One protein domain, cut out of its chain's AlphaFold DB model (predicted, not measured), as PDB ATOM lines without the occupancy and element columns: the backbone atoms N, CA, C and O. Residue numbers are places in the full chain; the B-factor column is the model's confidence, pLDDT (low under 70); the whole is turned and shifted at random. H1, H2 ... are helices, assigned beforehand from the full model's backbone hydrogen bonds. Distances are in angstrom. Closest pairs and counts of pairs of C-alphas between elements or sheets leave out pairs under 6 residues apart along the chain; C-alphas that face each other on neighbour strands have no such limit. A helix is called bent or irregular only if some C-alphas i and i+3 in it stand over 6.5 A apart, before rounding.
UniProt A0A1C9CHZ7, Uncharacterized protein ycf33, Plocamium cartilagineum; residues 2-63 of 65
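What this domain is: This is residues 2 to 63 of the 65 residues of the protein "Uncharacterized protein ycf33" of Plocamium cartilagineum (UniProt A0A1C9CHZ7). Two long helices, H1 and H2, meet near their ends as an open V, with a tight turn at the corner. The arms spread away from it, and residues 2 to 29 of H1 and 48 to 61 of H2 stand free. The printed part has 62 residues with two named helices, H1 then H2, and no named strand; its class is all helix. It is extended, with a radius of gyration of the C-alphas of 18.5 A, and flat, spanning 56 by 38 by 8 A.

How they stand to each other: H1, residues 2 to 35, is the longest helix and has a kink of 32 degrees near residue 29. H2, residues 37 to 61, touches H1, and the closest C-alphas, those of Leu 34 and Arg 40, are 4.4 A apart. H1 touches H2 with residues 30 to 34 alone, and H2 touches H1 with residues 39 to 44 alone. The two run opposite ways at a steep tilt of 51 degrees, with centres 24.8 A apart. O i to N i+4 pairs are within hydrogen-bond range in 26 of 30 cases in H1 and 19 of 21 in H2.

Where its parts are: H1 is 49.8 A long, from C-alpha 2 at (564.356, 467.667, 385.039) to C-alpha 35 at (598.809, 437.852, 405.148). It is only just irregular: C-alphas 26 and 29 are 6.9 A apart. H2 is 36.6 A long and ends with C-alpha 61 at (601.654, 447.650, 371.795). It too is only just irregular: C-alphas 38 and 41 are 6.8 A apart.

The domain as a whole: The two C-alphas farthest apart, those of Lys 2 and Asn 38, are 57.1 A apart. The printed part has no cut, and the link from H1 to H2, one residue, is tight. The mean pLDDT of the printed part is 92.5, and no printed residue is under 70.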
ATOM      1  N   LYS A   2     563.507 467.722 383.820       73.06
ATOM      2  CA  LYS A   2     564.356 467.667 385.039       73.06
ATOM      3  C   LYS A   2     564.664 466.238 385.526       73.06
ATOM      4  O   LYS A   2     565.813 465.923 385.800       73.06
ATOM      5  N   ASN A   3     563.667 465.351 385.512       83.38
ATOM      6  CA  ASN A   3     563.825 463.953 385.942       83.38
ATOM      7  C   ASN A   3     564.738 463.118 385.021       83.38
ATOM      8  O   ASN A   3     565.373 462.178 385.483       83.38
ATOM      9  N   PHE A   4     564.828 463.456 383.729       88.50
ATOM     10  CA  PHE A   4     565.682 462.738 382.776       88.50
ATOM     11  C   PHE A   4     567.164 463.006 383.059       88.50
ATOM     12  O   PHE A   4     567.945 462.077 383.249       88.50
ATOM     13  N   TRP A   5     567.524 464.285 383.180       90.62
ATOM     14  CA  TRP A   5     568.882 464.704 383.524       90.62
ATOM     15  C   TRP A   5     569.302 464.229 384.919       90.62
ATOM     16  O   TRP A   5     570.442 463.806 385.113       90.62
ATOM     17  N   ASP A   6     568.365 464.214 385.873       90.12
ATOM     18  CA  ASP A   6     568.620 463.708 387.220       90.12
ATOM     19  C   ASP A   6     568.966 462.206 387.210       90.12
ATOM     20  O   ASP A   6     569.924 461.787 387.862       90.12
ATOM     21  N   ASN A   7     568.277 461.402 386.393       89.12
ATOM     22  CA  ASN A   7     568.580 459.979 386.220       89.12
ATOM     23  C   ASN A   7     569.911 459.726 385.497       89.12
ATOM     24  O   ASN A   7     570.680 458.870 385.937       89.12
ATOM     25  N   ILE A   8     570.235 460.499 384.453       93.81
ATOM     26  CA  ILE A   8     571.538 460.391 383.771       93.81
ATOM     27  C   ILE A   8     572.687 460.651 384.744       93.81
ATOM     28  O   ILE A   8     573.681 459.940 384.704       93.81
ATOM     29  N   SER A   9     572.553 461.601 385.670       91.00
ATOM     30  CA  SER A   9     573.603 461.880 386.661       91.00
ATOM     31  C   SER A   9     573.762 460.794 387.742       91.00
ATOM     32  O   SER A   9     574.789 460.736 388.426       91.00
ATOM     33  N   LYS A  10     572.744 459.950 387.951       92.06
ATOM     34  CA  LYS A  10     572.762 458.854 388.937       92.06
ATOM     35  C   LYS A  10     573.443 457.608 388.385       92.06
ATOM     36  O   LYS A  10     574.098 456.903 389.148       92.06
ATOM     37  N   LEU A  11     573.348 457.370 387.077       93.50
ATOM     38  CA  LEU A  11     573.947 456.208 386.423       93.50
ATOM     39  C   LEU A  11     575.481 456.130 386.621       93.50
ATOM     40  O   LEU A  11     575.937 455.083 387.075       93.50
ATOM     41  N   PRO A  12     576.286 457.193 386.405       93.81
ATOM     42  CA  PRO A  12     577.725 457.156 386.667       93.81
ATOM     43  C   PRO A  12     578.048 456.881 388.133       93.81
ATOM     44  O   PRO A  12     578.962 456.125 388.436       93.81
ATOM     45  N   ARG A  13     577.276 457.472 389.057       93.38
ATOM     46  CA  ARG A  13     577.463 457.283 390.504       93.38
ATOM     47  C   ARG A  13     577.185 455.843 390.920       93.38
ATOM     48  O   ARG A  13     577.972 455.264 391.662       93.38
ATOM     49  N   PHE A  14     576.105 455.260 390.408       95.00
ATOM     50  CA  PHE A  14     575.792 453.850 390.607       95.00
ATOM     51  C   PHE A  14     576.880 452.955 390.015       95.00
ATOM     52  O   PHE A  14     577.394 452.085 390.710       95.00
ATOM     53  N   PHE A  15     577.277 453.208 388.767       95.69
ATOM     54  CA  PHE A  15     578.302 452.421 388.093       95.69
ATOM     55  C   PHE A  15     579.622 452.452 388.861       95.69
ATOM     56  O   PHE A  15     580.165 451.397 389.157       95.69
ATOM     57  N   LEU A  16     580.098 453.632 389.269       95.81
ATOM     58  CA  LEU A  16     581.310 453.762 390.080       95.81
ATOM     59  C   LEU A  16     581.173 453.065 391.436       95.81
ATOM     60  O   LEU A  16     582.103 452.391 391.861       95.81
ATOM     61  N   SER A  17     580.024 453.184 392.106       95.88
ATOM     62  CA  SER A  17     579.792 452.521 393.392       95.88
ATOM     63  C   SER A  17     579.842 450.997 393.271       95.88
ATOM     64  O   SER A  17     580.525 450.348 394.064       95.88
ATOM     65  N   VAL A  18     579.175 450.430 392.262       95.31
ATOM     66  CA  VAL A  18     579.196 448.985 391.992       95.31
ATOM     67  C   VAL A  18     580.584 448.543 391.552       95.31
ATOM     68  O   VAL A  18     581.074 447.530 392.037       95.31
ATOM     69  N   PHE A  19     581.243 449.310 390.685       95.81
ATOM     70  CA  PHE A  19     582.579 449.003 390.189       95.81
ATOM     71  C   PHE A  19     583.598 448.973 391.331       95.81
ATOM     72  O   PHE A  19     584.312 447.990 391.491       95.81
ATOM     73  N   VAL A  20     583.619 449.999 392.184       95.44
ATOM     74  CA  VAL A  20     584.504 450.045 393.356       95.44
ATOM     75  C   VAL A  20     584.191 448.903 394.320       95.44
ATOM     76  O   VAL A  20     585.111 448.205 394.739       95.44
ATOM     77  N   GLY A  21     582.913 448.673 394.641       94.25
ATOM     78  CA  GLY A  21     582.505 447.572 395.517       94.25
ATOM     79  C   GLY A  21     582.959 446.214 394.983       94.25
ATOM     80  O   GLY A  21     583.612 445.462 395.701       94.25
ATOM     81  N   PHE A  22     582.701 445.948 393.703       94.69
ATOM     82  CA  PHE A  22     583.104 444.728 393.011       94.69
ATOM     83  C   PHE A  22     584.622 444.527 393.013       94.69
ATOM     84  O   PHE A  22     585.100 443.433 393.324       94.69
ATOM     85  N   PHE A  23     585.399 445.567 392.699       92.56
ATOM     86  CA  PHE A  23     586.860 445.484 392.713       92.56
ATOM     87  C   PHE A  23     587.394 445.216 394.120       92.56
ATOM     88  O   PHE A  23     588.243 444.344 394.293       92.56
ATOM     89  N   LEU A  24     586.866 445.901 395.138       90.44
ATOM     90  CA  LEU A  24     587.269 445.684 396.527       90.44
ATOM     91  C   LEU A  24     586.972 444.254 396.988       90.44
ATOM     92  O   LEU A  24     587.850 443.608 397.559       90.44
ATOM     93  N   THR A  25     585.779 443.728 396.700       93.69
ATOM     94  CA  THR A  25     585.418 442.351 397.076       93.69
ATOM     95  C   THR A  25     586.224 441.311 396.306       93.69
ATOM     96  O   THR A  25     586.602 440.294 396.876       93.69
ATOM     97  N   THR A  26     586.530 441.564 395.031       92.44
ATOM     98  CA  THR A  26     587.278 440.621 394.183       92.44
ATOM     99  C   THR A  26     588.763 440.578 394.543       92.44
ATOM    100  O   THR A  26     589.383 439.521 394.468       92.44
ATOM    101  N   ILE A  27     589.346 441.705 394.967       89.44
ATOM    102  CA  ILE A  27     590.766 441.787 395.350       89.44
ATOM    103  C   ILE A  27     590.982 441.356 396.812       89.44
ATOM    104  O   ILE A  27     592.080 440.937 397.173       89.44
ATOM    105  N   TYR A  28     589.954 441.384 397.665       91.62
ATOM    106  CA  TYR A  28     590.068 441.005 399.079       91.62
ATOM    107  C   TYR A  28     590.771 439.650 399.336       91.62
ATOM    108  O   TYR A  28     591.707 439.625 400.142       91.62
ATOM    109  N   PRO A  29     590.451 438.546 398.626       88.25
ATOM    110  CA  PRO A  29     591.143 437.267 398.807       88.25
ATOM    111  C   PRO A  29     592.644 437.334 398.497       88.25
ATOM    112  O   PRO A  29     593.440 436.625 399.110       88.25
ATOM    113  N   ILE A  30     593.058 438.213 397.577       86.06
ATOM    114  CA  ILE A  30     594.473 438.439 397.250       86.06
ATOM    115  C   ILE A  30     595.187 439.060 398.455       86.06
ATOM    116  O   ILE A  30     596.274 438.619 398.827       86.06
ATOM    117  N   PHE A  31     594.563 440.038 399.119       87.06
ATOM    118  CA  PHE A  31     595.110 440.620 400.348       87.06
ATOM    119  C   PHE A  31     595.160 439.620 401.502       87.06
ATOM    120  O   PHE A  31     596.086 439.664 402.310       87.06
ATOM    121  N   GLU A  32     594.198 438.709 401.585       90.94
ATOM    122  CA  GLU A  32     594.195 437.645 402.589       90.94
ATOM    123  C   GLU A  32     595.326 436.634 402.356       90.94
ATOM    124  O   GLU A  32     596.062 436.300 403.287       90.94
ATOM    125  N   LEU A  33     595.566 436.245 401.103       88.00
ATOM    126  CA  LEU A  33     596.688 435.387 400.714       88.00
ATOM    127  C   LEU A  33     598.064 436.004 401.015       88.00
ATOM    128  O   LEU A  33     599.007 435.275 401.321       88.00
ATOM    129  N   LEU A  34     598.182 437.333 400.969       86.88
ATOM    130  CA  LEU A  34     599.412 438.051 401.321       86.88
ATOM    131  C   LEU A  34     599.681 438.093 402.837       86.88
ATOM    132  O   LEU A  34     600.829 438.293 403.242       86.88
ATOM    133  N   LYS A  35     598.656 437.911 403.681       89.81
ATOM    134  CA  LYS A  35     598.809 437.852 405.148       89.81
ATOM    135  C   LYS A  35     599.348 436.501 405.618       89.81
ATOM    136  O   LYS A  35     600.053 436.444 406.627       89.81
ATOM    137  N   ASP A  36     599.048 435.427 404.892       91.50
ATOM    138  CA  ASP A  36     599.573 434.091 405.166       91.50
ATOM    139  C   ASP A  36     601.067 434.031 404.810       91.50
ATOM    140  O   ASP A  36     601.447 434.081 403.641       91.50
ATOM    141  N   LYS A  37     601.935 433.906 405.823       86.88
ATOM    142  CA  LYS A  37     603.399 433.900 405.651       86.88
ATOM    143  C   LYS A  37     603.884 432.836 404.663       86.88
ATOM    144  O   LYS A  37     604.847 433.096 403.945       86.88
ATOM    145  N   ASN A  38     603.216 431.684 404.590       90.56
ATOM    146  CA  ASN A  38     603.624 430.583 403.717       90.56
ATOM    147  C   ASN A  38     603.238 430.848 402.256       90.56
ATOM    148  O   ASN A  38     603.962 430.469 401.339       90.56
ATOM    149  N   LYS A  39     602.112 431.532 402.030       90.00
ATOM    150  CA  LYS A  39     601.593 431.840 400.685       90.00
ATOM    151  C   LYS A  39     602.035 433.206 400.172       90.00
ATOM    152  O   LYS A  39     601.994 433.446 398.964       90.00
ATOM    153  N   ARG A  40     602.505 434.090 401.054       90.00
ATOM    154  CA  ARG A  40     602.940 435.453 400.728       90.00
ATOM    155  C   ARG A  40     604.029 435.479 399.663       90.00
ATOM    156  O   ARG A  40     603.966 436.301 398.757       90.00
ATOM    157  N   PHE A  41     605.016 434.588 399.749       91.94
ATOM    158  CA  PHE A  41     606.105 434.551 398.771       91.94
ATOM    159  C   PHE A  41     605.594 434.204 397.365       91.94
ATOM    160  O   PHE A  41     605.824 434.955 396.419       91.94
ATOM    161  N   LEU A  42     604.814 433.122 397.251       92.31
ATOM    162  CA  LEU A  42     604.224 432.672 395.988       92.31
ATOM    163  C   LEU A  42     603.297 433.734 395.379       92.31
ATOM    164  O   LEU A  42     603.395 434.048 394.195       92.31
ATOM    165  N   THR A  43     602.416 434.311 396.194       90.94
ATOM    166  CA  THR A  43     601.451 435.334 395.755       90.94
ATOM    167  C   THR A  43     602.139 436.624 395.321       90.94
ATOM    168  O   THR A  43     601.753 437.208 394.309       90.94
ATOM    169  N   THR A  44     603.217 437.022 396.002       91.25
ATOM    170  CA  THR A  44     604.035 438.175 395.599       91.25
ATOM    171  C   THR A  44     604.699 437.929 394.242       91.25
ATOM    172  O   THR A  44     604.584 438.773 393.356       91.25
ATOM    173  N   ILE A  45     605.324 436.763 394.028       95.62
ATOM    174  CA  ILE A  45     605.953 436.420 392.738       95.62
ATOM    175  C   ILE A  45     604.930 436.403 391.604       95.62
ATOM    176  O   ILE A  45     605.175 437.001 390.557       95.62
ATOM    177  N   LEU A  46     603.776 435.764 391.809       93.94
ATOM    178  CA  LEU A  46     602.714 435.720 390.803       93.94
ATOM    179  C   LEU A  46     602.221 437.125 390.446       93.94
ATOM    180  O   LEU A  46     602.046 437.426 389.268       93.94
ATOM    181  N   SER A  47     602.059 438.006 391.438       91.31
ATOM    182  CA  SER A  47     601.648 439.393 391.194       91.31
ATOM    183  C   SER A  47     602.688 440.188 390.391       91.31
ATOM    184  O   SER A  47     602.326 440.899 389.456       91.31
ATOM    185  N   LEU A  48     603.981 440.008 390.688       95.38
ATOM    186  CA  LEU A  48     605.091 440.616 389.948       95.38
ATOM    187  C   LEU A  48     605.158 440.121 388.502       95.38
ATOM    188  O   LEU A  48     605.312 440.935 387.596       95.38
ATOM    189  N   LEU A  49     605.003 438.814 388.274       97.38
ATOM    190  CA  LEU A  49     604.972 438.239 386.926       97.38
ATOM    191  C   LEU A  49     603.796 438.776 386.110       97.38
ATOM    192  O   LEU A  49     603.966 439.109 384.940       97.38
ATOM    193  N   LEU A  50     602.622 438.905 386.729       95.19
ATOM    194  CA  LEU A  50     601.433 439.448 386.077       95.19
ATOM    195  C   LEU A  50     601.657 440.915 385.673       95.19
ATOM    196  O   LEU A  50     601.418 441.276 384.522       95.19
ATOM    197  N   LEU A  51     602.200 441.741 386.574       95.88
ATOM    198  CA  LEU A  51     602.544 443.137 386.281       95.88
ATOM    199  C   LEU A  51     603.632 443.264 385.208       95.88
ATOM    200  O   LEU A  51     603.506 444.096 384.313       95.88
ATOM    201  N   ALA A  52     604.673 442.432 385.262       97.62
ATOM    202  CA  ALA A  52     605.730 442.412 384.256       97.62
ATOM    203  C   ALA A  52     605.186 442.009 382.880       97.62
ATOM    204  O   ALA A  52     605.511 442.651 381.884       97.62
ATOM    205  N   SER A  53     604.315 440.998 382.821       97.69
ATOM    206  CA  SER A  53     603.659 440.593 381.577       97.69
ATOM    207  C   SER A  53     602.803 441.720 381.012       97.69
ATOM    208  O   SER A  53     602.921 442.013 379.829       97.69
ATOM    209  N   LEU A  54     601.982 442.375 381.839       96.69
ATOM    210  CA  LEU A  54     601.180 443.523 381.408       96.69
ATOM    211  C   LEU A  54     602.062 444.655 380.882       96.69
ATOM    212  O   LEU A  54     601.773 445.218 379.830       96.69
ATOM    213  N   TYR A  55     603.155 444.959 381.584       96.56
ATOM    214  CA  TYR A  55     604.111 445.972 381.157       96.56
ATOM    215  C   TYR A  55     604.729 445.633 379.799       96.56
ATOM    216  O   TYR A  55     604.748 446.485 378.918       96.56
ATOM    217  N   ILE A  56     605.182 444.392 379.598       96.56
ATOM    218  CA  ILE A  56     605.745 443.945 378.319       96.56
ATOM    219  C   ILE A  56     604.693 444.030 377.214       96.56
ATOM    220  O   ILE A  56     604.987 444.551 376.143       96.56
ATOM    221  N   THR A  57     603.464 443.574 377.462       97.00
ATOM    222  CA  THR A  57     602.377 443.667 376.479       97.00
ATOM    223  C   THR A  57     602.115 445.117 376.086       97.00
ATOM    224  O   THR A  57     602.079 445.422 374.898       97.00
ATOM    225  N   LEU A  58     602.003 446.029 377.055       96.44
ATOM    226  CA  LEU A  58     601.816 447.456 376.778       96.44
ATOM    227  C   LEU A  58     603.015 448.053 376.035       96.44
ATOM    228  O   LEU A  58     602.821 448.793 375.075       96.44
ATOM    229  N   LYS A  59     604.239 447.701 376.436       96.38
ATOM    230  CA  LYS A  59     605.481 448.129 375.782       96.38
ATOM    231  C   LYS A  59     605.496 447.722 374.305       96.38
ATOM    232  O   LYS A  59     605.791 448.553 373.454       96.38
ATOM    233  N   LEU A  60     605.119 446.477 374.007       96.44
ATOM    234  CA  LEU A  60     605.009 445.954 372.642       96.44
ATOM    235  C   LEU A  60     603.910 446.662 371.842       96.44
ATOM    236  O   LEU A  60     604.125 446.986 370.681       96.44
ATOM    237  N   MET A  61     602.754 446.932 372.455       96.50
ATOM    238  CA  MET A  61     601.654 447.650 371.795       96.50
ATOM    239  C   MET A  61     601.997 449.108 371.480       96.50
ATOM    240  O   MET A  61     601.504 449.650 370.497       96.50
ATOM    241  N   LEU A  62     602.803 449.745 372.329       96.81
ATOM    242  CA  LEU A  62     603.222 451.139 372.181       96.81
ATOM    243  C   LEU A  62     604.511 451.292 371.364       96.81
ATOM    244  O   LEU A  62     604.938 452.421 371.143       96.81
ATOM    245  N   GLU A  63     605.136 450.184 370.953       91.00
ATOM    246  CA  GLU A  63     606.409 450.155 370.218       91.00
ATOM    247  C   GLU A  63     607.542 450.939 370.914       91.00
ATOM    248  O   GLU A  63     608.497 451.411 370.300       91.00
TER     249      GLU A  63